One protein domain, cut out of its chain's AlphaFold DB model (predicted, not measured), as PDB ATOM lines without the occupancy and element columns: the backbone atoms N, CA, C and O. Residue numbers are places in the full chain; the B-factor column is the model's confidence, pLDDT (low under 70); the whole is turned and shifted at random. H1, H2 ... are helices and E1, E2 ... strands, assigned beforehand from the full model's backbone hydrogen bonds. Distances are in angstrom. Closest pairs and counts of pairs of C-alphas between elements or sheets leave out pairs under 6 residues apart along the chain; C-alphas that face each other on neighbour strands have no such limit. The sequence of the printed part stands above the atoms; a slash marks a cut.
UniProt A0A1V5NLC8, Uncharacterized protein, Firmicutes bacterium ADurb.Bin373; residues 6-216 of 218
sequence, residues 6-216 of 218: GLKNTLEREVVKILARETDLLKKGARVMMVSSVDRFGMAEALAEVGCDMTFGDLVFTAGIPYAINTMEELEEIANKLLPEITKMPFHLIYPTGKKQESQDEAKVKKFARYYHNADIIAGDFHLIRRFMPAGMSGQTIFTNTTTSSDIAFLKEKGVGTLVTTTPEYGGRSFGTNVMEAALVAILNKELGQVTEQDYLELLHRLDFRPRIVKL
ATOM      1  N   GLY A   6     167.539 203.195 206.488       89.44
ATOM      2  CA  GLY A   6     166.425 202.750 207.329       89.44
ATOM      3  C   GLY A   6     166.461 201.254 207.653       89.44
ATOM      4  O   GLY A   6     166.043 200.847 208.733       89.44
ATOM      5  N   LEU A   7     167.012 200.424 206.758       91.81
ATOM      6  CA  LEU A   7     167.128 198.976 206.971       91.81
ATOM      7  C   LEU A   7     168.434 198.565 207.661       91.81
ATOM      8  O   LEU A   7     168.435 197.604 208.431       91.81
ATOM      9  N   LYS A   8     169.557 199.228 207.346       91.31
ATOM     10  CA  LYS A   8     170.922 198.769 207.682       91.31
ATOM     11  C   LYS A   8     171.055 198.345 209.143       91.31
ATOM     12  O   LYS A   8     171.452 197.219 209.427       91.31
ATOM     13  N   ASN A   9     170.675 199.242 210.039       91.25
ATOM     14  CA  ASN A   9     170.795 199.076 211.479       91.25
ATOM     15  C   ASN A   9     169.888 197.959 212.021       91.25
ATOM     16  O   ASN A   9     170.323 197.155 212.846       91.25
ATOM     17  N   THR A  10     168.649 197.867 211.535       93.31
ATOM     18  CA  THR A  10     167.703 196.800 211.902       93.31
ATOM     19  C   THR A  10     168.212 195.436 211.451       93.31
ATOM     20  O   THR A  10     168.241 194.486 212.231       93.31
ATOM     21  N   LEU A  11     168.672 195.350 210.202       93.38
ATOM     22  CA  LEU A  11     169.169 194.116 209.610       93.38
ATOM     23  C   LEU A  11     170.435 193.611 210.308       93.38
ATOM     24  O   LEU A  11     170.546 192.421 210.596       93.38
ATOM     25  N   GLU A  12     171.391 194.499 210.582       94.62
ATOM     26  CA  GLU A  12     172.637 194.145 211.265       94.62
ATOM     27  C   GLU A  12     172.372 193.582 212.670       94.62
ATOM     28  O   GLU A  12     172.902 192.518 213.002       94.62
ATOM     29  N   ARG A  13     171.500 194.233 213.456       95.56
ATOM     30  CA  ARG A  13     171.104 193.743 214.788       95.56
ATOM     31  C   ARG A  13     170.396 192.396 214.712       95.56
ATOM     32  O   ARG A  13     170.692 191.502 215.503       95.56
ATOM     33  N   GLU A  14     169.477 192.233 213.763       95.12
ATOM     34  CA  GLU A  14     168.724 190.986 213.631       95.12
ATOM     35  C   GLU A  14     169.618 189.814 213.217       95.12
ATOM     36  O   GLU A  14     169.514 188.725 213.777       95.12
ATOM     37  N   VAL A  15     170.567 190.036 212.306       95.56
ATOM     38  CA  VAL A  15     171.526 188.997 211.918       95.56
ATOM     39  C   VAL A  15     172.390 188.564 213.102       95.56
ATOM     40  O   VAL A  15     172.588 187.365 213.287       95.56
ATOM     41  N   VAL A  16     172.867 189.497 213.932       97.00
ATOM     42  CA  VAL A  16     173.610 189.150 215.157       97.00
ATOM     43  C   VAL A  16     172.761 188.284 216.090       97.00
ATOM     44  O   VAL A  16     173.236 187.248 216.558       97.00
ATOM     45  N   LYS A  17     171.492 188.652 216.308       95.50
ATOM     46  CA  LYS A  17     170.555 187.884 217.144       95.50
ATOM     47  C   LYS A  17     170.320 186.473 216.603       95.50
ATOM     48  O   LYS A  17     170.355 185.518 217.378       95.50
ATOM     49  N   ILE A  18     170.126 186.328 215.291       95.25
ATOM     50  CA  ILE A  18     169.984 185.020 214.632       95.25
ATOM     51  C   ILE A  18     171.242 184.179 214.860       95.25
ATOM     52  O   ILE A  18     171.147 183.046 215.322       95.25
ATOM     53  N   LEU A  19     172.427 184.736 214.594       96.12
ATOM     54  CA  LEU A  19     173.696 184.018 214.746       96.12
ATOM     55  C   LEU A  19     173.949 183.583 216.193       96.12
ATOM     56  O   LEU A  19     174.379 182.453 216.402       96.12
ATOM     57  N   ALA A  20     173.665 184.442 217.172       96.19
ATOM     58  CA  ALA A  20     173.833 184.131 218.592       96.19
ATOM     59  C   ALA A  20     172.827 183.085 219.102       96.19
ATOM     60  O   ALA A  20     173.132 182.330 220.022       96.19
ATOM     61  N   ARG A  21     171.622 183.032 218.520       95.25
ATOM     62  CA  ARG A  21     170.577 182.069 218.897       95.25
ATOM     63  C   ARG A  21     170.750 180.707 218.227       95.25
ATOM     64  O   ARG A  21     170.417 179.692 218.830       95.25
ATOM     65  N   GLU A  22     171.197 180.685 216.975       94.88
ATOM     66  CA  GLU A  22     171.103 179.505 216.100       94.88
ATOM     67  C   GLU A  22     172.464 178.886 215.755       94.88
ATOM     68  O   GLU A  22     172.515 177.831 215.123       94.88
ATOM     69  N   THR A  23     173.578 179.514 216.148       93.94
ATOM     70  CA  THR A  23     174.928 179.031 215.829       93.94
ATOM     71  C   THR A  23     175.881 179.176 217.012       93.94
ATOM     72  O   THR A  23     175.690 180.024 217.875       93.94
ATOM     73  N   ASP A  24     176.983 178.427 216.992       91.44
ATOM     74  CA  ASP A  24     178.073 178.577 217.967       91.44
ATOM     75  C   ASP A  24     179.089 179.676 217.589       91.44
ATOM     76  O   ASP A  24     180.157 179.775 218.200       91.44
ATOM     77  N   LEU A  25     178.802 180.474 216.548       92.12
ATOM     78  CA  LEU A  25     179.726 181.501 216.055       92.12
ATOM     79  C   LEU A  25     179.807 182.698 217.005       92.12
ATOM     80  O   LEU A  25     180.898 183.216 217.209       92.12
ATOM     81  N   LEU A  26     178.679 183.132 217.577       94.62
ATOM     82  CA  LEU A  26     178.614 184.280 218.483       94.62
ATOM     83  C   LEU A  26     178.227 183.816 219.882       94.62
ATOM     84  O   LEU A  26     177.149 183.270 220.092       94.62
ATOM     85  N   LYS A  27     179.111 184.054 220.847       91.50
ATOM     86  CA  LYS A  27     178.896 183.705 222.251       91.50
ATOM     87  C   LYS A  27     179.590 184.706 223.157       91.50
ATOM     88  O   LYS A  27     180.547 185.364 222.750       91.50
ATOM     89  N   LYS A  28     179.147 184.759 224.412       96.19
ATOM     90  CA  LYS A  28     179.788 185.576 225.441       96.19
ATOM     91  C   LYS A  28     181.292 185.284 225.512       96.19
ATOM     92  O   LYS A  28     181.695 184.124 225.605       96.19
ATOM     93  N   GLY A  29     182.104 186.336 225.472       96.44
ATOM     94  CA  GLY A  29     183.566 186.271 225.492       96.44
ATOM     95  C   GLY A  29     184.227 185.881 224.166       96.44
ATOM     96  O   GLY A  29     185.449 185.755 224.136       96.44
ATOM     97  N   ALA A  30     183.477 185.680 223.074       97.38
ATOM     98  CA  ALA A  30     184.082 185.552 221.748       97.38
ATOM     99  C   ALA A  30     184.802 186.857 221.388       97.38
ATOM    100  O   ALA A  30     184.217 187.932 221.525       97.38
ATOM    101  N   ARG A  31     186.054 186.771 220.929       98.31
ATOM    102  CA  ARG A  31     186.856 187.958 220.612       98.31
ATOM    103  C   ARG A  31     186.472 188.480 219.239       98.31
ATOM    104  O   ARG A  31     186.712 187.815 218.226       98.31
ATOM    105  N   VAL A  32     185.897 189.672 219.202       98.50
ATOM    106  CA  VAL A  32     185.414 190.312 217.980       98.50
ATOM    107  C   VAL A  32     186.227 191.568 217.722       98.50
ATOM    108  O   VAL A  32     186.230 192.491 218.530       98.50
ATOM    109  N   MET A  33     186.864 191.646 216.556       98.12
ATOM    110  CA  MET A  33     187.492 192.873 216.078       98.12
ATOM    111  C   MET A  33     186.640 193.501 214.977       98.12
ATOM    112  O   MET A  33     186.435 192.895 213.926       98.12
ATOM    113  N   MET A  34     186.155 194.721 215.206       97.12
ATOM    114  CA  MET A  34     185.439 195.502 214.202       97.12
ATOM    115  C   MET A  34     186.379 196.480 213.507       97.12
ATOM    116  O   MET A  34     186.985 197.329 214.154       97.12
ATOM    117  N   VAL A  35     186.496 196.402 212.180       94.00
ATOM    118  CA  VAL A  35     187.386 197.316 211.433       94.00
ATOM    119  C   VAL A  35     186.827 198.737 211.312       94.00
ATOM    120  O   VAL A  35     187.591 199.689 211.168       94.00
ATOM    121  N   SER A  36     185.500 198.867 211.335       88.94
ATOM    122  CA  SER A  36     184.768 200.131 211.372       88.94
ATOM    123  C   SER A  36     183.415 199.894 212.023       88.94
ATOM    124  O   SER A  36     182.585 199.142 211.505       88.94
ATOM    125  N   SER A  37     183.234 200.526 213.171       91.44
ATOM    126  CA  SER A  37     182.105 200.332 214.077       91.44
ATOM    127  C   SER A  37     181.165 201.526 214.007       91.44
ATOM    128  O   SER A  37     179.957 201.345 214.067       91.44
ATOM    129  N   VAL A  38     181.695 202.732 213.769       87.06
ATOM    130  CA  VAL A  38     180.880 203.947 213.596       87.06
ATOM    131  C   VAL A  38     179.983 203.860 212.356       87.06
ATOM    132  O   VAL A  38     178.830 204.273 212.407       87.06
ATOM    133  N   ASP A  39     180.471 203.283 211.251       84.88
ATOM    134  CA  ASP A  39     179.626 203.038 210.073       84.88
ATOM    135  C   ASP A  39     178.574 201.949 210.346       84.88
ATOM    136  O   ASP A  39     177.470 202.007 209.810       84.88
ATOM    137  N   ARG A  40     178.890 200.958 211.188       90.31
ATOM    138  CA  ARG A  40     178.079 199.749 211.431       90.31
ATOM    139  C   ARG A  40     177.675 199.632 212.891       90.31
ATOM    140  O   ARG A  40     177.900 198.610 213.542       90.31
ATOM    141  N   PHE A  41     177.104 200.716 213.400       91.50
ATOM    142  CA  PHE A  41     176.827 200.858 214.821       91.50
ATOM    143  C   PHE A  41     175.824 199.815 215.323       91.50
ATOM    144  O   PHE A  41     176.027 199.237 216.386       91.50
ATOM    145  N   GLY A  42     174.803 199.479 214.522       93.31
ATOM    146  CA  GLY A  42     173.858 198.419 214.877       93.31
ATOM    147  C   GLY A  42     174.523 197.051 215.057       93.31
ATOM    148  O   GLY A  42     174.183 196.319 215.982       93.31
ATOM    149  N   MET A  43     175.510 196.712 214.222       96.00
ATOM    150  CA  MET A  43     176.313 195.499 214.409       96.00
ATOM    151  C   MET A  43     177.162 195.565 215.688       96.00
ATOM    152  O   MET A  43     177.225 194.578 216.421       96.00
ATOM    153  N   ALA A  44     177.801 196.709 215.954       96.62
ATOM    154  CA  ALA A  44     178.648 196.922 217.127       96.62
ATOM    155  C   ALA A  44     177.878 196.754 218.442       96.62
ATOM    156  O   ALA A  44     178.282 195.946 219.281       96.62
ATOM    157  N   GLU A  45     176.740 197.441 218.574       96.88
ATOM    158  CA  GLU A  45     175.850 197.323 219.731       96.88
ATOM    159  C   GLU A  45     175.405 195.880 219.948       96.88
ATOM    160  O   GLU A  45     175.602 195.335 221.028       96.88
ATOM    161  N   ALA A  46     174.860 195.223 218.920       97.31
ATOM    162  CA  ALA A  46     174.318 193.881 219.096       97.31
ATOM    163  C   ALA A  46     175.398 192.855 219.481       97.31
ATOM    164  O   ALA A  46     175.134 191.940 220.260       97.31
ATOM    165  N   LEU A  47     176.625 192.984 218.962       98.06
ATOM    166  CA  LEU A  47     177.737 192.106 219.346       98.06
ATOM    167  C   LEU A  47     178.168 192.342 220.801       98.06
ATOM    168  O   LEU A  47     178.434 191.373 221.522       98.06
ATOM    169  N   ALA A  48     178.181 193.601 221.245       97.69
ATOM    170  CA  ALA A  48     178.433 193.959 222.637       97.69
ATOM    171  C   ALA A  48     177.317 193.454 223.574       97.69
ATOM    172  O   ALA A  48     177.617 192.889 224.624       97.69
ATOM    173  N   GLU A  49     176.045 193.557 223.174       97.50
ATOM    174  CA  GLU A  49     174.881 193.048 223.921       97.50
ATOM    175  C   GLU A  49     174.901 191.522 224.089       97.50
ATOM    176  O   GLU A  49     174.557 191.005 225.153       97.50
ATOM    177  N   VAL A  50     175.361 190.783 223.070       97.31
ATOM    178  CA  VAL A  50     175.621 189.330 223.167       97.31
ATOM    179  C   VAL A  50     176.725 189.019 224.196       97.31
ATOM    180  O   VAL A  50     176.842 187.891 224.683       97.31
ATOM    181  N   GLY A  51     177.525 190.019 224.572       97.44
ATOM    182  CA  GLY A  51     178.619 189.908 225.527       97.44
ATOM    183  C   GLY A  51     179.926 189.450 224.888       97.44
ATOM    184  O   GLY A  51     180.719 188.786 225.560       97.44
ATOM    185  N   CYS A  52     180.135 189.730 223.598       98.06
ATOM    186  CA  CYS A  52     181.419 189.497 222.940       98.06
ATOM    187  C   CYS A  52     182.517 190.379 223.563       98.06
ATOM    188  O   CYS A  52     182.243 191.468 224.064       98.06
ATOM    189  N   ASP A  53     183.761 189.905 223.524       98.00
ATOM    190  CA  ASP A  53     184.933 190.699 223.902       98.00
ATOM    191  C   ASP A  53     185.319 191.584 222.708       98.00
ATOM    192  O   ASP A  53     185.851 191.099 221.703       98.00
ATOM    193  N   MET A  54     184.928 192.858 222.774       98.12
ATOM    194  CA  MET A  54     184.950 193.772 221.635       98.12
ATOM    195  C   MET A  54     186.282 194.512 221.507       98.12
ATOM    196  O   MET A  54     186.823 195.060 222.460       98.12
ATOM    197  N   THR A  55     186.769 194.608 220.275       98.06
ATOM    198  CA  THR A  55     187.869 195.478 219.859       98.06
ATOM    199  C   THR A  55     187.396 196.324 218.681       98.06
ATOM    200  O   THR A  55     187.307 195.844 217.549       98.06
ATOM    201  N   PHE A  56     187.109 197.598 218.918       97.44
ATOM    202  CA  PHE A  56     186.719 198.551 217.885       97.44
ATOM    203  C   PHE A  56     187.970 199.220 217.302       97.44
ATOM    204  O   PHE A  56     188.695 199.982 217.951       97.44
ATOM    205  N   GLY A  57     188.259 198.878 216.050       95.00
ATOM    206  CA  GLY A  57     189.458 199.258 215.314       95.00
ATOM    207  C   GLY A  57     189.345 200.578 214.557       95.00
ATOM    208  O   GLY A  57     190.224 200.868 213.746       95.00
ATOM    209  N   ASP A  58     188.307 201.382 214.793       91.50
ATOM    210  CA  ASP A  58     188.035 202.613 214.049       91.50
ATOM    211  C   ASP A  58     189.269 203.524 213.988       91.50
ATOM    212  O   ASP A  58     189.721 203.875 212.898       91.50
ATOM    213  N   LEU A  59     189.909 203.824 215.121       90.12
ATOM    214  CA  LEU A  59     191.122 204.654 215.151       90.12
ATOM    215  C   LEU A  59     192.334 203.981 214.484       90.12
ATOM    216  O   LEU A  59     193.142 204.649 213.830       90.12
ATOM    217  N   VAL A  60     192.438 202.656 214.589       91.88
ATOM    218  CA  VAL A  60     193.523 201.864 213.998       91.88
ATOM    219  C   VAL A  60     193.455 201.899 212.477       91.88
ATOM    220  O   VAL A  60     194.445 202.218 211.812       91.88
ATOM    221  N   PHE A  61     192.291 201.597 211.913       88.56
ATOM    222  CA  PHE A  61     192.136 201.349 210.483       88.56
ATOM    223  C   PHE A  61     191.773 202.607 209.693       88.56
ATOM    224  O   PHE A  61     192.243 202.760 208.561       88.56
ATOM    225  N   THR A  62     191.028 203.544 210.288       82.31
ATOM    226  CA  THR A  62     190.674 204.812 209.626       82.31
ATOM    227  C   THR A  62     191.761 205.872 209.828       82.31
ATOM    228  O   THR A  62     192.292 206.398 208.849       82.31
ATOM    229  N   ALA A  63     192.187 206.112 211.074       82.06
ATOM    230  CA  ALA A  63     193.137 207.173 211.419       82.06
ATOM    231  C   ALA A  63     194.607 206.707 211.489       82.06
ATOM    232  O   ALA A  63     195.522 207.528 211.487       82.06
ATOM    233  N   GLY A  64     194.875 205.395 211.520       84.12
ATOM    234  CA  GLY A  64     196.238 204.855 211.633       84.12
ATOM    235  C   GLY A  64     196.849 204.957 213.038       84.12
ATOM    236  O   GLY A  64     198.049 204.684 213.205       84.12
ATOM    237  N   ILE A  65     196.040 205.335 214.030       88.38
ATOM    238  CA  ILE A  65     196.417 205.496 215.433       88.38
ATOM    239  C   ILE A  65     196.352 204.111 216.091       88.38
ATOM    240  O   ILE A  65     195.290 203.500 216.089       88.38
ATOM    241  N   PRO A  66     197.450 203.569 216.649       88.38
ATOM    242  CA  PRO A  66     197.502 202.200 217.169       88.38
ATOM    243  C   PRO A  66     196.825 202.056 218.547       88.38
ATOM    244  O   PRO A  66     197.396 201.447 219.448       88.38
ATOM    245  N   TYR A  67     195.621 202.604 218.695       91.62
ATOM    246  CA  TYR A  67     194.794 202.570 219.895       91.62
ATOM    247  C   TYR A  67     193.477 201.858 219.577       91.62
ATOM    248  O   TYR A  67     192.761 202.273 218.667       91.62
ATOM    249  N   ALA A  68     193.205 200.771 220.292       90.44
ATOM    250  CA  ALA A  68     191.975 200.003 220.167       90.44
ATOM    251  C   ALA A  68     191.001 200.404 221.275       90.44
ATOM    252  O   ALA A  68     191.376 200.397 222.448       90.44
ATOM    253  N   ILE A  69     189.774 200.721 220.879       95.81
ATOM    254  CA  ILE A  69     188.659 201.025 221.777       95.81
ATOM    255  C   ILE A  69     188.005 199.693 222.146       95.81
ATOM    256  O   ILE A  69     187.805 198.862 221.262       95.81
ATOM    257  N   ASN A  70     187.672 199.467 223.417       96.44
ATOM    258  CA  ASN A  70     187.179 198.148 223.866       96.44
ATOM    259  C   ASN A  70     185.783 198.189 224.503       96.44
ATOM    260  O   ASN A  70     185.255 197.158 224.905       96.44
ATOM    261  N   THR A  71     185.171 199.369 224.595       95.81
ATOM    262  CA  THR A  71     183.847 199.562 225.208       95.81
ATOM    263  C   THR A  71     182.951 200.401 224.307       95.81
ATOM    264  O   THR A  71     183.454 201.281 223.603       95.81
ATOM    265  N   MET A  72     181.641 200.150 224.348       95.75
ATOM    266  CA  MET A  72     180.660 200.918 223.572       95.75
ATOM    267  C   MET A  72     180.639 202.388 223.995       95.75
ATOM    268  O   MET A  72     180.606 203.268 223.141       95.75
ATOM    269  N   GLU A  73     180.770 202.660 225.292       96.12
ATOM    270  CA  GLU A  73     180.769 204.009 225.856       96.12
ATOM    271  C   GLU A  73     181.921 204.849 225.286       96.12
ATOM    272  O   GLU A  73     181.730 205.969 224.815       96.12
ATOM    273  N   GLU A  74     183.130 204.284 225.259       94.94
ATOM    274  CA  GLU A  74     184.295 204.945 224.665       94.94
ATOM    275  C   GLU A  74     184.135 205.153 223.145       94.94
ATOM    276  O   GLU A  74     184.513 206.207 222.624       94.94
ATOM    277  N   LEU A  75     183.550 204.184 222.428       94.25
ATOM    278  CA  LEU A  75     183.264 204.316 220.996       94.25
ATOM    279  C   LEU A  75     182.300 205.481 220.737       94.25
ATOM    280  O   LEU A  75     182.567 206.307 219.863       94.25
ATOM    281  N   GLU A  76     181.217 205.573 221.508       93.38
ATOM    282  CA  GLU A  76     180.228 206.650 221.422       93.38
ATOM    283  C   GLU A  76     180.834 208.015 221.746       93.38
ATOM    284  O   GLU A  76     180.616 208.983 221.015       93.38
ATOM    285  N   GLU A  77     181.640 208.114 222.805       93.50
ATOM    286  CA  GLU A  77     182.325 209.355 223.155       93.50
ATOM    287  C   GLU A  77     183.228 209.857 222.024       93.50
ATOM    288  O   GLU A  77     183.238 211.051 221.704       93.50
ATOM    289  N   ILE A  78     184.010 208.957 221.427       89.19
ATOM    290  CA  ILE A  78     184.921 209.288 220.331       89.19
ATOM    291  C   ILE A  78     184.126 209.645 219.074       89.19
ATOM    292  O   ILE A  78     184.440 210.646 218.425       89.19
ATOM    293  N   ALA A  79     183.076 208.888 218.752       87.69
ATOM    294  CA  ALA A  79     182.198 209.176 217.626       87.69
ATOM    295  C   ALA A  79     181.565 210.568 217.762       87.69
ATOM    296  O   ALA A  79     181.683 211.379 216.846       87.69
ATOM    297  N   ASN A  80     181.004 210.905 218.924       89.38
ATOM    298  CA  ASN A  80     180.393 212.212 219.180       89.38
ATOM    299  C   ASN A  80     181.388 213.378 219.051       89.38
ATOM    300  O   ASN A  80     181.022 214.457 218.585       89.38
ATOM    301  N   LYS A  81     182.656 213.164 219.422       87.62
ATOM    302  CA  LYS A  81     183.720 214.173 219.286       87.62
ATOM    303  C   LYS A  81     184.202 214.330 217.839       87.62
ATOM    304  O   LYS A  81     184.502 215.446 217.426       87.62
ATOM    305  N   LEU A  82     184.306 213.238 217.078       81.44
ATOM    306  CA  LEU A  82     184.954 213.235 215.759       81.44
ATOM    307  C   LEU A  82     183.980 213.355 214.577       81.44
ATOM    308  O   LEU A  82     184.333 213.961 213.563       81.44
ATOM    309  N   LEU A  83     182.763 212.813 214.680       81.00
ATOM    310  CA  LEU A  83     181.767 212.811 213.600       81.00
ATOM    311  C   LEU A  83     181.443 214.208 213.039       81.00
ATOM    312  O   LEU A  83     181.363 214.327 211.810       81.00
ATOM    313  N   PRO A  84     181.300 215.276 213.853       84.81
ATOM    314  CA  PRO A  84     181.016 216.612 213.326       84.81
ATOM    315  C   PRO A  84     182.095 217.141 212.378       84.81
ATOM    316  O   PRO A  84     181.793 217.904 211.466       84.81
ATOM    317  N   GLU A  85     183.350 216.735 212.571       83.06
ATOM    318  CA  GLU A  85     184.460 217.143 211.709       83.06
ATOM    319  C   GLU A  85     184.640 216.184 210.530       83.06
ATOM    320  O   GLU A  85     184.822 216.627 209.397       83.06
ATOM    321  N   ILE A  86     184.503 214.873 210.760       76.75
ATOM    322  CA  ILE A  86     184.590 213.851 209.707       76.75
ATOM    323  C   ILE A  86     183.528 214.093 208.627       76.75
ATOM    324  O   ILE A  86     183.842 214.054 207.443       76.75
ATOM    325  N   THR A  87     182.289 214.407 209.007       77.88
ATOM    326  CA  THR A  87     181.186 214.649 208.053       77.88
ATOM    327  C   THR A  87     181.408 215.857 207.137       77.88
ATOM    328  O   THR A  87     180.782 215.942 206.081       77.88
ATOM    329  N   LYS A  88     182.325 216.768 207.487       82.12
ATOM    330  CA  LYS A  88     182.711 217.913 206.645       82.12
ATOM    331  C   LYS A  88     183.805 217.560 205.632       82.12
ATOM    332  O   LYS A  88     184.064 218.342 204.716       82.12
ATOM    333  N   MET A  89     184.478 216.418 205.786       77.44
ATOM    334  CA  MET A  89     185.565 216.007 204.901       77.44
ATOM    335  C   MET A  89     185.039 215.321 203.627       77.44
ATOM    336  O   MET A  89     184.017 214.633 203.652       77.44
ATOM    337  N   PRO A  90     185.762 215.423 202.497       78.31
ATOM    338  CA  PRO A  90     185.462 214.641 201.305       78.31
ATOM    339  C   PRO A  90     185.438 213.130 201.579       78.31
ATOM    340  O   PRO A  90     186.404 212.568 202.095       78.31
ATOM    341  N   PHE A  91     184.379 212.453 201.130       73.62
ATOM    342  CA  PHE A  91     184.150 211.019 201.360       73.62
ATOM    343  C   PHE A  91     185.360 210.122 201.031       73.62
ATOM    344  O   PHE A  91     185.691 209.209 201.782       73.62
ATOM    345  N   HIS A  92     186.078 210.414 199.942       73.06
ATOM    346  CA  HIS A  92     187.237 209.632 199.492       73.06
ATOM    347  C   HIS A  92     188.466 209.703 200.423       73.06
ATOM    348  O   HIS A  92     189.415 208.936 200.235       73.06
ATOM    349  N   LEU A  93     188.491 210.637 201.381       67.75
ATOM    350  CA  LEU A  93     189.522 210.704 202.422       67.75
ATOM    351  C   LEU A  93     189.206 209.776 203.598       67.75
ATOM    352  O   LEU A  93     190.127 209.283 204.243       67.75
ATOM    353  N   ILE A  94     187.921 209.535 203.851       67.75
ATOM    354  CA  ILE A  94     187.427 208.740 204.979       67.75
ATOM    355  C   ILE A  94     187.288 207.275 204.567       67.75
ATOM    356  O   ILE A  94     187.613 206.373 205.335       67.75
ATOM    357  N   TYR A  95     186.844 207.038 203.330       66.69
ATOM    358  CA  TYR A  95     186.516 205.712 202.831       66.69
ATOM    359  C   TYR A  95     187.351 205.323 201.606       66.69
ATOM    360  O   TYR A  95     187.581 206.157 200.723       66.69
ATOM    361  N   PRO A  96     187.805 204.057 201.494       66.94
ATOM    362  CA  PRO A  96     188.414 203.575 200.260       66.94
ATOM    363  C   PRO A  96     187.420 203.677 199.096       66.94
ATOM    364  O   PRO A  96     186.332 203.105 199.140       66.94
ATOM    365  N   THR A  97     187.817 204.373 198.031       73.19
ATOM    366  CA  THR A  97     187.055 204.487 196.780       73.19
ATOM    367  C   THR A  97     187.910 204.107 195.570       73.19
ATOM    368  O   THR A  97     189.142 204.230 195.581       73.19
ATOM    369  N   GLY A  98     187.257 203.616 194.513       73.44
ATOM    370  CA  GLY A  98     187.915 203.194 193.275       73.44
ATOM    371  C   GLY A  98     188.933 202.075 193.507       73.44
ATOM    372  O   GLY A  98     188.710 201.182 194.317       73.44
ATOM    373  N   LYS A  99     190.102 202.153 192.857       68.56
ATOM    374  CA  LYS A  99     191.160 201.121 192.942       68.56
ATOM    375  C   LYS A  99     191.633 200.816 194.371       68.56
ATOM    376  O   LYS A  99     192.134 199.726 194.627       68.56
ATOM    377  N   LYS A 100     191.458 201.751 195.317       68.38
ATOM    378  CA  LYS A 100     191.825 201.541 196.728       68.38
ATOM    379  C   LYS A 100     190.948 200.501 197.436       68.38
ATOM    380  O   LYS A 100     191.348 200.022 198.492       68.38
ATOM    381  N   GLN A 101     189.777 200.174 196.885       64.12
ATOM    382  CA  GLN A 101     188.877 199.139 197.408       64.12
ATOM    383  C   GLN A 101     189.390 197.719 197.139       64.12
ATOM    384  O   GLN A 101     189.014 196.787 197.847       64.12
ATOM    385  N   GLU A 102     190.263 197.561 196.140       63.91
ATOM    386  CA  GLU A 102     190.809 196.267 195.715       63.91
ATOM    387  C   GLU A 102     192.262 196.056 196.170       63.91
ATOM    388  O   GLU A 102     192.750 194.924 196.172       63.91
ATOM    389  N   SER A 103     192.953 197.124 196.586       75.50
ATOM    390  CA  SER A 103     194.359 197.097 197.003       75.50
ATOM    391  C   SER A 103     194.543 196.872 198.506       75.50
ATOM    392  O   SER A 103     193.840 197.481 199.315       75.50
ATOM    393  N   GLN A 104     195.567 196.106 198.882       82.56
ATOM    394  CA  GLN A 104     196.038 196.023 200.267       82.56
ATOM    395  C   GLN A 104     197.018 197.164 200.587       82.56
ATOM    396  O   GLN A 104     197.793 197.597 199.733       82.56
ATOM    397  N   ASP A 105     196.987 197.663 201.824       82.19
ATOM    398  CA  ASP A 105     197.973 198.629 202.329       82.19
ATOM    399  C   ASP A 105     199.073 197.868 203.080       82.19
ATOM    400  O   ASP A 105     198.997 197.697 204.293       82.19
ATOM    401  N   GLU A 106     200.076 197.361 202.357       87.19
ATOM    402  CA  GLU A 106     201.099 196.433 202.880       87.19
ATOM    403  C   GLU A 106     201.784 196.909 204.172       87.19
ATOM    404  O   GLU A 106     202.073 196.117 205.075       87.19
ATOM    405  N   ALA A 107     202.035 198.216 204.293       85.44
ATOM    406  CA  ALA A 107     202.641 198.790 205.488       85.44
ATOM    407  C   ALA A 107     201.691 198.702 206.693       85.44
ATOM    408  O   ALA A 107     202.099 198.276 207.780       85.44
ATOM    409  N   LYS A 108     200.416 199.067 206.507       86.31
ATOM    410  CA  LYS A 108     199.399 198.972 207.563       86.31
ATOM    411  C   LYS A 108     199.010 197.528 207.870       86.31
ATOM    412  O   LYS A 108     198.819 197.219 209.041       86.31
ATOM    413  N   VAL A 109     198.972 196.648 206.869       90.12
ATOM    414  CA  VAL A 109     198.749 195.204 207.041       90.12
ATOM    415  C   VAL A 109     199.770 194.644 208.028       90.12
ATOM    416  O   VAL A 109     199.387 194.087 209.052       90.12
ATOM    417  N   LYS A 110     201.069 194.883 207.804       90.31
ATOM    418  CA  LYS A 110     202.125 194.438 208.734       90.31
ATOM    419  C   LYS A 110     201.978 195.061 210.122       90.31
ATOM    420  O   LYS A 110     202.110 194.365 211.125       90.31
ATOM    421  N   LYS A 111     201.686 196.363 210.193       90.19
ATOM    422  CA  LYS A 111     201.559 197.101 211.461       90.19
ATOM    423  C   LYS A 111     200.378 196.618 212.313       90.19
ATOM    424  O   LYS A 111     200.472 196.620 213.540       90.19
ATOM    425  N   PHE A 112     199.270 196.236 211.682       92.25
ATOM    426  CA  PHE A 112     197.998 195.964 212.356       92.25
ATOM    427  C   PHE A 112     197.569 194.494 212.330       92.25
ATOM    428  O   PHE A 112     196.545 194.163 212.924       92.25
ATOM    429  N   ALA A 113     198.379 193.603 211.748       95.06
ATOM    430  CA  ALA A 113     198.131 192.161 211.682       95.06
ATOM    431  C   ALA A 113     197.732 191.547 213.032       95.06
ATOM    432  O   ALA A 113     196.822 190.725 213.102       95.06
ATOM    433  N   ARG A 114     198.353 192.002 214.131       95.94
ATOM    434  CA  ARG A 114     198.054 191.521 215.490       95.94
ATOM    435  C   ARG A 114     196.568 191.608 215.860       95.94
ATOM    436  O   ARG A 114     196.082 190.738 216.566       95.94
ATOM    437  N   TYR A 115     195.848 192.625 215.379       96.25
ATOM    438  CA  TYR A 115     194.420 192.789 215.676       96.25
ATOM    439  C   TYR A 115     193.564 191.734 214.968       96.25
ATOM    440  O   TYR A 115     192.575 191.281 215.526       96.25
ATOM    441  N   TYR A 116     193.972 191.304 213.771       97.50
ATOM    442  CA  TYR A 116     193.310 190.221 213.042       97.50
ATOM    443  C   TYR A 116     193.599 188.861 213.679       97.50
ATOM    444  O   TYR A 116     192.685 188.069 213.873       97.50
ATOM    445  N   HIS A 117     194.857 188.592 214.035       97.25
ATOM    446  CA  HIS A 117     195.247 187.297 214.603       97.25
ATOM    447  C   HIS A 117     194.714 187.068 216.025       97.25
ATOM    448  O   HIS A 117     194.468 185.927 216.408       97.25
ATOM    449  N   ASN A 118     194.516 188.138 216.799       96.31
ATOM    450  CA  ASN A 118     193.998 188.053 218.165       96.31
ATOM    451  C   ASN A 118     192.464 187.970 218.242       96.31
ATOM    452  O   ASN A 118     191.936 187.865 219.347       96.31
ATOM    453  N   ALA A 119     191.760 188.020 217.110       97.88
ATOM    454  CA  ALA A 119     190.309 187.920 217.051       97.88
ATOM    455  C   ALA A 119     189.864 186.514 216.629       97.88
ATOM    456  O   ALA A 119     190.532 185.850 215.836       97.88
ATOM    457  N   ASP A 120     188.707 186.084 217.127       97.88
ATOM    458  CA  ASP A 120     188.003 184.897 216.630       97.88
ATOM    459  C   ASP A 120     187.120 185.276 215.429       97.88
ATOM    460  O   ASP A 120     186.966 184.509 214.470       97.88
ATOM    461  N   ILE A 121     186.570 186.495 215.470       98.50
ATOM    462  CA  ILE A 121     185.694 187.073 214.452       98.50
ATOM    463  C   ILE A 121     186.217 188.455 214.055       98.50
ATOM    464  O   ILE A 121     186.476 189.303 214.907       98.50
ATOM    465  N   ILE A 122     186.312 188.704 212.752       98.44
ATOM    466  CA  ILE A 122     186.560 190.028 212.187       98.44
ATOM    467  C   ILE A 122     185.267 190.511 211.549       98.44
ATOM    468  O   ILE A 122     184.753 189.881 210.622       98.44
ATOM    469  N   ALA A 123     184.753 191.630 212.039       97.75
ATOM    470  CA  ALA A 123     183.479 192.183 211.628       97.75
ATOM    471  C   ALA A 123     183.620 193.574 210.998       97.75
ATOM    472  O   ALA A 123     184.570 194.318 211.253       97.75
ATOM    473  N   GLY A 124     182.663 193.930 210.147       94.50
ATOM    474  CA  GLY A 124     182.552 195.266 209.574       94.50
ATOM    475  C   GLY A 124     182.473 195.276 208.052       94.50
ATOM    476  O   GLY A 124     182.029 194.316 207.420       94.50
ATOM    477  N   ASP A 125     182.877 196.386 207.437       91.19
ATOM    478  CA  ASP A 125     182.807 196.527 205.985       91.19
ATOM    479  C   ASP A 125     183.880 195.724 205.256       91.19
ATOM    480  O   ASP A 125     185.068 195.813 205.579       91.19
ATOM    481  N   PHE A 126     183.466 194.989 204.224       92.69
ATOM    482  CA  PHE A 126     184.360 194.074 203.534       92.69
ATOM    483  C   PHE A 126     185.568 194.776 202.902       92.69
ATOM    484  O   PHE A 126     186.672 194.233 202.940       92.69
ATOM    485  N   HIS A 127     185.418 195.991 202.365       90.56
ATOM    486  CA  HIS A 127     186.545 196.683 201.739       90.56
ATOM    487  C   HIS A 127     187.608 197.082 202.764       90.56
ATOM    488  O   HIS A 127     188.802 196.961 202.489       90.56
ATOM    489  N   LEU A 128     187.197 197.515 203.958       90.50
ATOM    490  CA  LEU A 128     188.133 197.810 205.046       90.50
ATOM    491  C   LEU A 128     188.781 196.536 205.596       90.50
ATOM    492  O   LEU A 128     189.995 196.524 205.800       90.50
ATOM    493  N   ILE A 129     188.002 195.460 205.749       95.00
ATOM    494  CA  ILE A 129     188.512 194.134 206.121       95.00
ATOM    495  C   ILE A 129     189.594 193.695 205.122       95.00
ATOM    496  O   ILE A 129     190.739 193.453 205.500       95.00
ATOM    497  N   ARG A 130     189.276 193.669 203.824       94.50
ATOM    498  CA  ARG A 130     190.193 193.265 202.745       94.50
ATOM    499  C   ARG A 130     191.478 194.093 202.737       94.50
ATOM    500  O   ARG A 130     192.575 193.546 202.588       94.50
ATOM    501  N   ARG A 131     191.349 195.411 202.902       91.50
ATOM    502  CA  ARG A 131     192.465 196.358 202.805       91.50
ATOM    503  C   ARG A 131     193.550 196.129 203.857       91.50
ATOM    504  O   ARG A 131     194.720 196.378 203.561       91.50
ATOM    505  N   PHE A 132     193.176 195.674 205.055       93.25
ATOM    506  CA  PHE A 132     194.099 195.500 206.184       93.25
ATOM    507  C   PHE A 132     194.319 194.043 206.607       93.25
ATOM    508  O   PHE A 132     195.132 193.800 207.497       93.25
ATOM    509  N   MET A 133     193.649 193.081 205.964       95.75
ATOM    510  CA  MET A 133     193.775 191.661 206.286       95.75
ATOM    511  C   MET A 133     195.194 191.123 206.018       95.75
ATOM    512  O   MET A 133     195.653 191.150 204.866       95.75
ATOM    513  N   PRO A 134     195.883 190.585 207.042       95.75
ATOM    514  CA  PRO A 134     197.156 189.904 206.859       95.75
ATOM    515  C   PRO A 134     196.968 188.522 206.225       95.75
ATOM    516  O   PRO A 134     195.874 187.965 206.193       95.75
ATOM    517  N   ALA A 135     198.059 187.961 205.704       93.81
ATOM    518  CA  ALA A 135     198.123 186.530 205.411       93.81
ATOM    519  C   ALA A 135     198.223 185.715 206.715       93.81
ATOM    520  O   ALA A 135     198.486 186.275 207.778       93.81
ATOM    521  N   GLY A 136     198.063 184.393 206.624       94.12
ATOM    522  CA  GLY A 136     198.193 183.510 207.788       94.12
ATOM    523  C   GLY A 136     197.036 183.653 208.774       94.12
ATOM    524  O   GLY A 136     197.238 183.560 209.985       94.12
ATOM    525  N   MET A 137     195.828 183.909 208.265       97.12
ATOM    526  CA  MET A 137     194.619 183.682 209.047       97.12
ATOM    527  C   MET A 137     194.540 182.181 209.367       97.12
ATOM    528  O   MET A 137     195.034 181.335 208.626       97.12
ATOM    529  N   SER A 138     193.966 181.861 210.515       95.62
ATOM    530  CA  SER A 138     193.967 180.536 211.128       95.62
ATOM    531  C   SER A 138     192.536 180.072 211.391       95.62
ATOM    532  O   SER A 138     192.201 179.647 212.496       95.62
ATOM    533  N   GLY A 139     191.664 180.230 210.396       96.44
ATOM    534  CA  GLY A 139     190.275 179.798 210.483       96.44
ATOM    535  C   GLY A 139     189.309 180.797 211.128       96.44
ATOM    536  O   GLY A 139     188.178 180.408 211.418       96.44
ATOM    537  N   GLN A 140     189.702 182.064 211.327       97.88
ATOM    538  CA  GLN A 140     188.800 183.104 211.850       97.88
ATOM    539  C   GLN A 140     187.514 183.223 211.021       97.88
ATOM    540  O   GLN A 140     187.467 182.863 209.837       97.88
ATOM    541  N   THR A 141     186.473 183.774 211.645       98.19
ATOM    542  CA  THR A 141     185.216 184.115 210.971       98.19
ATOM    543  C   THR A 141     185.254 185.551 210.458       98.19
ATOM    544  O   THR A 141     185.608 186.462 211.197       98.19
ATOM    545  N   ILE A 142     184.849 185.775 209.208       98.12
ATOM    546  CA  ILE A 142     184.574 187.114 208.674       98.12
ATOM    547  C   ILE A 142     183.074 187.362 208.726       98.12
ATOM    548  O   ILE A 142     182.317 186.571 208.172       98.12
ATOM    549  N   PHE A 143     182.651 188.462 209.342       97.56
ATOM    550  CA  PHE A 143     181.254 188.876 209.399       97.56
ATOM    551  C   PHE A 143     181.066 190.252 208.750       97.56
ATOM    552  O   PHE A 143     181.539 191.271 209.244       97.56
ATOM    553  N   THR A 144     180.407 190.289 207.595       94.56
ATOM    554  CA  THR A 144     180.340 191.496 206.764       94.56
ATOM    555  C   THR A 144     178.991 191.654 206.065       94.56
ATOM    556  O   THR A 144     178.068 190.884 206.302       94.56
ATOM    557  N   ASN A 145     178.833 192.666 205.215       88.25
ATOM    558  CA  ASN A 145     177.596 192.932 204.484       88.25
ATOM    559  C   ASN A 145     177.491 192.172 203.166       88.25
ATOM    560  O   ASN A 145     176.575 191.382 202.978       88.25
ATOM    561  N   THR A 146     178.407 192.439 202.241       84.19
ATOM    562  CA  THR A 146     178.309 191.998 200.852       84.19
ATOM    563  C   THR A 146     179.649 191.488 200.379       84.19
ATOM    564  O   THR A 146     180.682 192.072 200.691       84.19
ATOM    565  N   THR A 147     179.622 190.419 199.592       89.38
ATOM    566  CA  THR A 147     180.820 189.843 198.977       89.38
ATOM    567  C   THR A 147     180.537 189.432 197.540       89.38
ATOM    568  O   THR A 147     179.388 189.223 197.136       89.38
ATOM    569  N   THR A 148     181.612 189.310 196.774       90.00
ATOM    570  CA  THR A 148     181.647 188.732 195.431       90.00
ATOM    571  C   THR A 148     182.412 187.402 195.432       90.00
ATOM    572  O   THR A 148     183.054 187.020 196.412       90.00
ATOM    573  N   SER A 149     182.398 186.678 194.313       89.50
ATOM    574  CA  SER A 149     183.180 185.440 194.178       89.50
ATOM    575  C   SER A 149     184.695 185.658 194.307       89.50
ATOM    576  O   SER A 149     185.389 184.791 194.837       89.50
ATOM    577  N   SER A 150     185.223 186.807 193.862       90.94
ATOM    578  CA  SER A 150     186.650 187.139 194.015       90.94
ATOM    579  C   SER A 150     187.014 187.454 195.467       90.94
ATOM    580  O   SER A 150     188.133 187.174 195.899       90.94
ATOM    581  N   ASP A 151     186.068 187.974 196.245       92.75
ATOM    582  CA  ASP A 151     186.228 188.181 197.682       92.75
ATOM    583  C   ASP A 151     186.308 186.851 198.425       92.75
ATOM    584  O   ASP A 151     187.201 186.654 199.242       92.75
ATOM    585  N   ILE A 152     185.445 185.894 198.077       93.56
ATOM    586  CA  ILE A 152     185.488 184.536 198.635       93.56
ATOM    587  C   ILE A 152     186.825 183.852 198.319       93.56
ATOM    588  O   ILE A 152     187.410 183.217 199.197       93.56
ATOM    589  N   ALA A 153     187.326 183.984 197.086       94.69
ATOM    590  CA  ALA A 153     188.626 183.438 196.699       94.69
ATOM    591  C   ALA A 153     189.774 184.067 197.509       94.69
ATOM    592  O   ALA A 153     190.620 183.343 198.028       94.69
ATOM    593  N   PHE A 154     189.751 185.391 197.687       95.31
ATOM    594  CA  PHE A 154     190.711 186.108 198.526       95.31
ATOM    595  C   PHE A 154     190.674 185.624 199.984       95.31
ATOM    596  O   PHE A 154     191.717 185.355 200.571       95.31
ATOM    597  N   LEU A 155     189.487 185.463 200.574       96.81
ATOM    598  CA  LEU A 155     189.355 184.984 201.953       96.81
ATOM    599  C   LEU A 155     189.922 183.567 202.133       96.81
ATOM    600  O   LEU A 155     190.612 183.305 203.119       96.81
ATOM    601  N   LYS A 156     189.682 182.675 201.163       96.50
ATOM    602  CA  LYS A 156     190.273 181.328 201.145       96.50
ATOM    603  C   LYS A 156     191.797 181.382 201.090       96.50
ATOM    604  O   LYS A 156     192.452 180.713 201.877       96.50
ATOM    605  N   GLU A 157     192.356 182.209 200.208       96.31
ATOM    606  CA  GLU A 157     193.808 182.403 200.097       96.31
ATOM    607  C   GLU A 157     194.428 182.885 201.419       96.31
ATOM    608  O   GLU A 157     195.524 182.464 201.787       96.31
ATOM    609  N   LYS A 158     193.722 183.744 202.164       96.38
ATOM    610  CA  LYS A 158     194.208 184.267 203.445       96.38
ATOM    611  C   LYS A 158     194.118 183.269 204.604       96.38
ATOM    612  O   LYS A 158     194.776 183.527 205.610       96.38
ATOM    613  N   GLY A 159     193.376 182.163 204.475       97.12
ATOM    614  CA  GLY A 159     193.184 181.152 205.529       97.12
ATOM    615  C   GLY A 159     191.962 181.392 206.428       97.12
ATOM    616  O   GLY A 159     191.951 181.006 207.598       97.12
ATOM    617  N   VAL A 160     190.942 182.097 205.929       98.12
ATOM    618  CA  VAL A 160     189.683 182.325 206.658       98.12
ATOM    619  C   VAL A 160     188.838 181.056 206.674       98.12
ATOM    620  O   VAL A 160     188.656 180.422 205.641       98.12
ATOM    621  N   GLY A 161     188.251 180.721 207.827       97.56
ATOM    622  CA  GLY A 161     187.496 179.474 207.998       97.56
ATOM    623  C   GLY A 161     186.007 179.599 207.677       97.56
ATOM    624  O   GLY A 161     185.410 178.687 207.096       97.56
ATOM    625  N   THR A 162     185.384 180.723 208.045       97.81
ATOM    626  CA  THR A 162     183.945 180.966 207.838       97.81
ATOM    627  C   THR A 162     183.702 182.396 207.359       97.81
ATOM    628  O   THR A 162     184.300 183.335 207.875       97.81
ATOM    629  N   LEU A 163     182.797 182.573 206.399       97.12
ATOM    630  CA  LEU A 163     182.254 183.868 205.989       97.12
ATOM    631  C   LEU A 163     180.774 183.936 206.360       97.12
ATOM    632  O   LEU A 163     180.014 183.025 206.036       97.12
ATOM    633  N   VAL A 164     180.367 185.038 206.976       96.31
ATOM    634  CA  VAL A 164     178.978 185.394 207.236       96.31
ATOM    635  C   VAL A 164     178.665 186.722 206.557       96.31
ATOM    636  O   VAL A 164     179.403 187.693 206.737       96.31
ATOM    637  N   THR A 165     177.578 186.778 205.785       94.12
ATOM    638  CA  THR A 165     177.076 188.030 205.203       94.12
ATOM    639  C   THR A 165     175.693 188.395 205.733       94.12
ATOM    640  O   THR A 165     174.822 187.527 205.831       94.12
ATOM    641  N   THR A 166     175.481 189.677 206.060       90.88
ATOM    642  CA  THR A 166     174.187 190.168 206.568       90.88
ATOM    643  C   THR A 166     173.084 190.092 205.524       90.88
ATOM    644  O   THR A 166     171.930 189.916 205.894       90.88
ATOM    645  N   THR A 167     173.416 190.182 204.232       83.81
ATOM    646  CA  THR A 167     172.457 189.968 203.145       83.81
ATOM    647  C   THR A 167     172.642 188.601 202.477       83.81
ATOM    648  O   THR A 167     173.778 188.116 202.351       83.81
ATOM    649  N   PRO A 168     171.539 187.952 202.047       76.75
ATOM    650  CA  PRO A 168     171.590 186.692 201.324       76.75
ATOM    651  C   PRO A 168     172.273 186.878 199.967       76.75
ATOM    652  O   PRO A 168     172.361 187.984 199.426       76.75
ATOM    653  N   GLU A 169     172.760 185.773 199.409       79.94
ATOM    654  CA  GLU A 169     173.313 185.744 198.058       79.94
ATOM    655  C   GLU A 169     172.237 185.345 197.054       79.94
ATOM    656  O   GLU A 169     171.456 184.425 197.288       79.94
ATOM    657  N   TYR A 170     172.219 186.043 195.924       67.75
ATOM    658  CA  TYR A 170     171.353 185.734 194.803       67.75
ATOM    659  C   TYR A 170     172.145 185.866 193.500       67.75
ATOM    660  O   TYR A 170     172.636 186.945 193.156       67.75
ATOM    661  N   GLY A 171     172.285 184.760 192.768       66.12
ATOM    662  CA  GLY A 171     173.003 184.738 191.490       66.12
ATOM    663  C   GLY A 171     174.502 185.040 191.615       66.12
ATOM    664  O   GLY A 171     175.064 185.713 190.755       66.12
ATOM    665  N   GLY A 172     175.146 184.589 192.692       68.56
ATOM    666  CA  GLY A 172     176.584 184.723 192.936       68.56
ATOM    667  C   GLY A 172     177.018 186.023 193.617       68.56
ATOM    668  O   GLY A 172     178.217 186.240 193.788       68.56
ATOM    669  N   ARG A 173     176.081 186.896 194.015       71.44
ATOM    670  CA  ARG A 173     176.379 188.161 194.704       71.44
ATOM    671  C   ARG A 173     175.405 188.459 195.837       71.44
ATOM    672  O   ARG A 173     174.222 188.140 195.748       71.44
ATOM    673  N   SER A 174     175.900 189.128 196.869       76.69
ATOM    674  CA  SER A 174     175.063 189.730 197.910       76.69
ATOM    675  C   SER A 174     174.629 191.135 197.492       76.69
ATOM    676  O   SER A 174     175.430 191.905 196.958       76.69
ATOM    677  N   PHE A 175     173.367 191.483 197.737       82.88
ATOM    678  CA  PHE A 175     172.852 192.825 197.456       82.88
ATOM    679  C   PHE A 175     173.101 193.781 198.624       82.88
ATOM    680  O   PHE A 175     173.077 193.379 199.787       82.88
ATOM    681  N   GLY A 176     173.341 195.056 198.310       85.38
ATOM    682  CA  GLY A 176     173.464 196.114 199.311       85.38
ATOM    683  C   GLY A 176     172.142 196.385 200.034       85.38
ATOM    684  O   GLY A 176     171.061 196.056 199.538       85.38
ATOM    685  N   THR A 177     172.224 197.018 201.204       88.69
ATOM    686  CA  THR A 177     171.053 197.347 202.033       88.69
ATOM    687  C   THR A 177     170.072 198.281 201.333       88.69
ATOM    688  O   THR A 177     168.882 198.159 201.570       88.69
ATOM    689  N   ASN A 178     170.525 199.137 200.416       90.62
ATOM    690  CA  ASN A 178     169.662 199.988 199.592       90.62
ATOM    691  C   ASN A 178     168.700 199.193 198.691       90.62
ATOM    692  O   ASN A 178     167.519 199.515 198.595       90.62
ATOM    693  N   VAL A 179     169.192 198.133 198.042       89.81
ATOM    694  CA  VAL A 179     168.377 197.265 197.180       89.81
ATOM    695  C   VAL A 179     167.428 196.422 198.027       89.81
ATOM    696  O   VAL A 179     166.256 196.286 197.683       89.81
ATOM    697  N   MET A 180     167.921 195.894 199.150       90.62
ATOM    698  CA  MET A 180     167.096 195.130 200.089       90.62
ATOM    699  C   MET A 180     165.984 195.999 200.686       90.62
ATOM    700  O   MET A 180     164.832 195.582 200.696       90.62
ATOM    701  N   GLU A 181     166.296 197.225 201.108       93.50
ATOM    702  CA  GLU A 181     165.317 198.181 201.626       93.50
ATOM    703  C   GLU A 181     164.260 198.512 200.574       93.50
ATOM    704  O   GLU A 181     163.070 198.460 200.869       93.50
ATOM    705  N   ALA A 182     164.672 198.770 199.329       92.69
ATOM    706  CA  ALA A 182     163.739 199.052 198.243       92.69
ATOM    707  C   ALA A 182     162.750 197.896 198.017       92.69
ATOM    708  O   ALA A 182     161.558 198.139 197.826       92.69
ATOM    709  N   ALA A 183     163.227 196.649 198.075       91.75
ATOM    710  CA  ALA A 183     162.373 195.470 197.960       91.75
ATOM    711  C   ALA A 183     161.400 195.344 199.145       91.75
ATOM    712  O   ALA A 183     160.212 195.110 198.934       91.75
ATOM    713  N   LEU A 184     161.873 195.542 200.382       92.62
ATOM    714  CA  LEU A 184     161.033 195.459 201.581       92.62
ATOM    715  C   LEU A 184     159.962 196.557 201.605       92.62
ATOM    716  O   LEU A 184     158.789 196.260 201.814       92.62
ATOM    717  N   VAL A 185     160.331 197.805 201.314       94.31
ATOM    718  CA  VAL A 185     159.385 198.928 201.218       94.31
ATOM    719  C   VAL A 185     158.316 198.666 200.159       94.31
ATOM    720  O   VAL A 185     157.137 198.921 200.408       94.31
ATOM    721  N   ALA A 186     158.699 198.134 198.994       92.81
ATOM    722  CA  ALA A 186     157.746 197.806 197.937       92.81
ATOM    723  C   ALA A 186     156.715 196.751 198.382       92.81
ATOM    724  O   ALA A 186     155.564 196.809 197.957       92.81
ATOM    725  N   ILE A 187     157.106 195.821 199.260       93.00
ATOM    726  CA  ILE A 187     156.213 194.804 199.839       93.00
ATOM    727  C   ILE A 187     155.327 195.393 200.945       93.00
ATOM    728  O   ILE A 187     154.157 195.025 201.043       93.00
ATOM    729  N   LEU A 188     155.862 196.294 201.778       92.62
ATOM    730  CA  LEU A 188     155.125 196.907 202.893       92.62
ATOM    731  C   LEU A 188     153.917 197.726 202.425       92.62
ATOM    732  O   LEU A 188     152.953 197.850 203.176       92.62
ATOM    733  N   ASN A 189     153.963 198.267 201.201       87.75
ATOM    734  CA  ASN A 189     152.901 199.090 200.615       87.75
ATOM    735  C   ASN A 189     152.463 200.249 201.541       87.75
ATOM    736  O   ASN A 189     151.280 200.566 201.663       87.75
ATOM    737  N   LYS A 190     153.442 200.856 202.220       91.56
ATOM    738  CA  LYS A 190     153.292 202.033 203.084       91.56
ATOM    739  C   LYS A 190     153.940 203.246 202.429       91.56
ATOM    740  O   LYS A 190     154.880 203.113 201.645       91.56
ATOM    741  N   GLU A 191     153.479 204.439 202.792       91.44
ATOM    742  CA  GLU A 191     154.218 205.656 202.466       91.44
ATOM    743  C   GLU A 191     155.586 205.635 203.159       91.44
ATOM    744  O   GLU A 191     155.682 205.275 204.330       91.44
ATOM    745  N   LEU A 192     156.645 206.051 202.455       88.12
ATOM    746  CA  LEU A 192     158.026 205.985 202.961       88.12
ATOM    747  C   LEU A 192     158.205 206.639 204.339       88.12
ATOM    748  O   LEU A 192     158.907 206.093 205.181       88.12
ATOM    749  N   GLY A 193     157.552 207.780 204.586       89.69
ATOM    750  CA  GLY A 193     157.636 208.492 205.867       89.69
ATOM    751  C   GLY A 193     156.930 207.794 207.036       89.69
ATOM    752  O   GLY A 193     157.050 208.248 208.168       89.69
ATOM    753  N   GLN A 194     156.189 206.717 206.769       93.56
ATOM    754  CA  GLN A 194     155.471 205.918 207.765       93.56
ATOM    755  C   GLN A 194     156.128 204.554 208.013       93.56
ATOM    756  O   GLN A 194     155.641 203.796 208.850       93.56
ATOM    757  N   VAL A 195     157.186 204.214 207.273       94.38
ATOM    758  CA  VAL A 195     157.917 202.959 207.463       94.38
ATOM    759  C   VAL A 195     158.778 203.070 208.717       94.38
ATOM    760  O   VAL A 195     159.571 203.998 208.858       94.38
ATOM    761  N   THR A 196     158.613 202.115 209.625       94.50
ATOM    762  CA  THR A 196     159.334 202.055 210.901       94.50
ATOM    763  C   THR A 196     160.343 200.906 210.931       94.50
ATOM    764  O   THR A 196     160.264 199.966 210.141       94.50
ATOM    765  N   GLU A 197     161.279 200.930 211.884       93.12
ATOM    766  CA  GLU A 197     162.201 199.803 212.110       93.12
ATOM    767  C   GLU A 197     161.457 198.495 212.414       93.12
ATOM    768  O   GLU A 197     161.854 197.427 211.946       93.12
ATOM    769  N   GLN A 198     160.347 198.591 213.150       95.12
ATOM    770  CA  GLN A 198     159.504 197.452 213.494       95.12
ATOM    771  C   GLN A 198     158.859 196.827 212.248       95.12
ATOM    772  O   GLN A 198     158.797 195.605 212.145       95.12
ATOM    773  N   ASP A 199     158.461 197.644 211.265       95.75
ATOM    774  CA  ASP A 199     157.932 197.144 209.990       95.75
ATOM    775  C   ASP A 199     158.962 196.301 209.234       95.75
ATOM    776  O   ASP A 199     158.632 195.246 208.684       95.75
ATOM    777  N   TYR A 200     160.224 196.746 209.222       95.50
ATOM    778  CA  TYR A 200     161.311 195.966 208.639       95.50
ATOM    779  C   TYR A 200     161.523 194.658 209.393       95.50
ATOM    780  O   TYR A 200     161.632 193.613 208.756       95.50
ATOM    781  N   LEU A 201     161.556 194.700 210.726       94.38
ATOM    782  CA  LEU A 201     161.783 193.519 211.554       94.38
ATOM    783  C   LEU A 201     160.693 192.457 211.346       94.38
ATOM    784  O   LEU A 201     161.001 191.297 211.072       94.38
ATOM    785  N   GLU A 202     159.424 192.864 211.390       95.00
ATOM    786  CA  GLU A 202     158.287 191.972 211.152       95.00
ATOM    787  C   GLU A 202     158.332 191.356 209.756       95.00
ATOM    788  O   GLU A 202     158.054 190.166 209.584       95.00
ATOM    789  N   LEU A 203     158.698 192.144 208.744       94.44
ATOM    790  CA  LEU A 203     158.795 191.633 207.387       94.44
ATOM    791  C   LEU A 203     159.982 190.676 207.213       94.44
ATOM    792  O   LEU A 203     159.816 189.638 206.576       94.44
ATOM    793  N   LEU A 204     161.145 190.970 207.804       93.50
ATOM    794  CA  LEU A 204     162.299 190.062 207.813       93.50
ATOM    795  C   LEU A 204     161.937 188.716 208.454       93.50
ATOM    796  O   LEU A 204     162.273 187.669 207.900       93.50
ATOM    797  N   HIS A 205     161.195 188.725 209.565       92.81
ATOM    798  CA  HIS A 205     160.706 187.503 210.212       92.81
ATOM    799  C   HIS A 205     159.706 186.744 209.340       92.81
ATOM    800  O   HIS A 205     159.836 185.535 209.167       92.81
ATOM    801  N   ARG A 206     158.737 187.442 208.735       94.00
ATOM    802  CA  ARG A 206     157.742 186.830 207.834       94.00
ATOM    803  C   ARG A 206     158.364 186.204 206.588       94.00
ATOM    804  O   ARG A 206     157.830 185.223 206.081       94.00
ATOM    805  N   LEU A 207     159.451 186.783 206.085       90.75
ATOM    806  CA  LEU A 207     160.204 186.274 204.937       90.75
ATOM    807  C   LEU A 207     161.183 185.154 205.313       90.75
ATOM    808  O   LEU A 207     161.907 184.680 204.440       90.75
ATOM    809  N   ASP A 208     161.222 184.759 206.588       89.94
ATOM    810  CA  ASP A 208     162.199 183.826 207.140       89.94
ATOM    811  C   ASP A 208     163.633 184.207 206.751       89.94
ATOM    812  O   ASP A 208     164.445 183.385 206.328       89.94
ATOM    813  N   PHE A 209     163.940 185.502 206.847       90.06
ATOM    814  CA  PHE A 209     165.224 186.025 206.423       90.06
ATOM    815  C   PHE A 209     166.367 185.332 207.175       90.06
ATOM    816  O   PHE A 209     166.313 185.159 208.396       90.06
ATOM    817  N   ARG A 210     167.422 184.947 206.451       90.12
ATOM    818  CA  ARG A 210     168.613 184.326 207.036       90.12
ATOM    819  C   ARG A 210     169.897 184.966 206.519       90.12
ATOM    820  O   ARG A 210     170.005 185.231 205.317       90.12
ATOM    821  N   PRO A 211     170.897 185.169 207.397       92.00
ATOM    822  CA  PRO A 211     172.237 185.485 206.942       92.00
ATOM    823  C   PRO A 211     172.802 184.312 206.147       92.00
ATOM    824  O   PRO A 211     172.482 183.146 206.391       92.00
ATOM    825  N   ARG A 212     173.698 184.610 205.211       92.38
ATOM    826  CA  ARG A 212     174.426 183.566 204.492       92.38
ATOM    827  C   ARG A 212     175.663 183.191 205.290       92.38
ATOM    828  O   ARG A 212     176.463 184.061 205.617       92.38
ATOM    829  N   ILE A 213     175.843 181.898 205.534       94.31
ATOM    830  CA  ILE A 213     177.019 181.340 206.206       94.31
ATOM    831  C   ILE A 213     177.720 180.395 205.231       94.31
ATOM    832  O   ILE A 213     177.120 179.441 204.742       94.31
ATOM    833  N   VAL A 214     178.994 180.653 204.945       94.69
ATOM    834  CA  VAL A 214     179.812 179.859 204.023       94.69
ATOM    835  C   VAL A 214     181.043 179.346 204.756       94.69
ATOM    836  O   VAL A 214     181.848 180.129 205.261       94.69
ATOM    837  N   LYS A 215     181.225 178.024 204.786       96.25
ATOM    838  CA  LYS A 215     182.480 177.406 205.226       96.25
ATOM    839  C   LYS A 215     183.496 177.491 204.093       96.25
ATOM    840  O   LYS A 215     183.227 177.047 202.979       96.25
ATOM    841  N   LEU A 216     184.644 178.100 204.370       94.50
ATOM    842  CA  LEU A 216     185.693 178.344 203.380       94.50
ATOM    843  C   LEU A 216     186.809 177.290 203.418       94.50
ATOM    844  O   LEU A 216     187.503 177.140 202.412       94.50
TER     845      LEU A 216
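This is residues 6 to 216 of the 218 residues of an uncharacterized protein of Firmicutes bacterium ADurb.Bin373 (UniProt A0A1V5NLC8). A twisted sheet of six short strands stands in the middle, with H2 over one face and H8 over the other. At one end of the longest axis H1, H10 and H11 make a three-helix group, and H7 lies toward the other end; the stretch H4, H5, H6 arches past H3 from H2 to H8. The printed part has 211 residues, with eleven named helices and six named strands, in the order H1 E1 H2 E2 H3 H4 H5 H6 H7 E3 H8 E4 H9 E5 H10 H11 E6. The sheet runs E2 E1 E3 E4 E5 E6 and is mixed, with E6 alone antiparallel to its neighbour; the class is mixed, helices and strands. The whole is compact, with a radius of gyration of the C-alphas of 16.9 A and spans of 50 by 40 by 36 A.

H1, residues 6 to 22, is the hub, touching three helices, and only grazes the sheet with residues 12 to 19. It touches H2, residues 41 to 49, at a shallow tilt of 27 degrees, the same way; the closest C-alphas, of Asn 9 and Gly 42, are 4.6 A apart. E1, residues 31 to 34, and E2, residues 53 to 56, are parallel, with N 34 and O 55 2.8 A apart. H2 is on the sheet at a height of 9.2 A and runs along the strands, at 11 degrees to E1 on the local plane. H3, residues 58 to 63, is not on the sheet. H4, residues 72 to 86, only just touches H2, by residue 72 alone, with 3 pairs of C-alphas within 8 A, the closest those of Glu 45 and Met 72, 7.1 A apart. H5, residues 91 to 94, touches no helix. H6, residues 98 to 101, only just touches H8, residues 126 to 132, with 3 such pairs, the closest those of Gln 101 and His 127, 5.5 A apart. H7, residues 106 to 117, touches H8; their closest C-alphas, of Val 109 and Phe 132, are 4.7 A apart. E3, residues 121 to 123, is parallel to E1, with N 33 and O 121 2.9 A apart, and to E4, residues 141 to 144, with N 143 and O 122 2.8 A apart. H8 is on the opposite face from H2, at a height of 9.6 A. H9, residues 149 to 158, only grazes the sheet with residues 152 to 156. E5, residues 162 to 165, is parallel to E4, with N 164 and O 142 2.8 A apart. E1, H2, E2, then E3, H8, E4, then E4, H9, E5 are strand-helix-strand units, parallel neighbour strands with a helix between, each with a right-handed crossover. H10, residues 177 to 188, touches H1 with residues 177 to 181 alone, about perpendicular at 86 degrees; the closest C-alphas, of Leu 7 and Glu 181, are 5.7 A apart. H11, residues 197 to 206, touches H1 at a steep tilt of 47 degrees, the closest C-alphas being those of Thr 10 and Glu 197, 6.3 A apart. E6, residues 212 to 215, is antiparallel to E5, with N 214 and O 163 2.8 A apart. Every O i to N i+4 pair is within hydrogen-bond range in H2, H3, H8, H9, H10 and H11, against 12 of 13 in H1, 9 of 11 in H4 and 5 of 8 in H7; H5 and H6 are too short for one.

H1 begins at C-alpha 6 (166.425, 202.750, 207.329) and is 25.3 A long; H4 is 19.4 A, H7 and H10 16.0 A each. E6 ends at C-alpha 215 (182.480, 177.406, 205.226).

The C-alphas farthest apart, of Lys 110 and Asn 189, are 50.1 A apart. The printed part has no cut; the link from E5 to H10, 11 residues, is long. The mean pLDDT of the printed part is 90.5; residues 93 to 96, 99 to 102 and 170 to 172 are under 70.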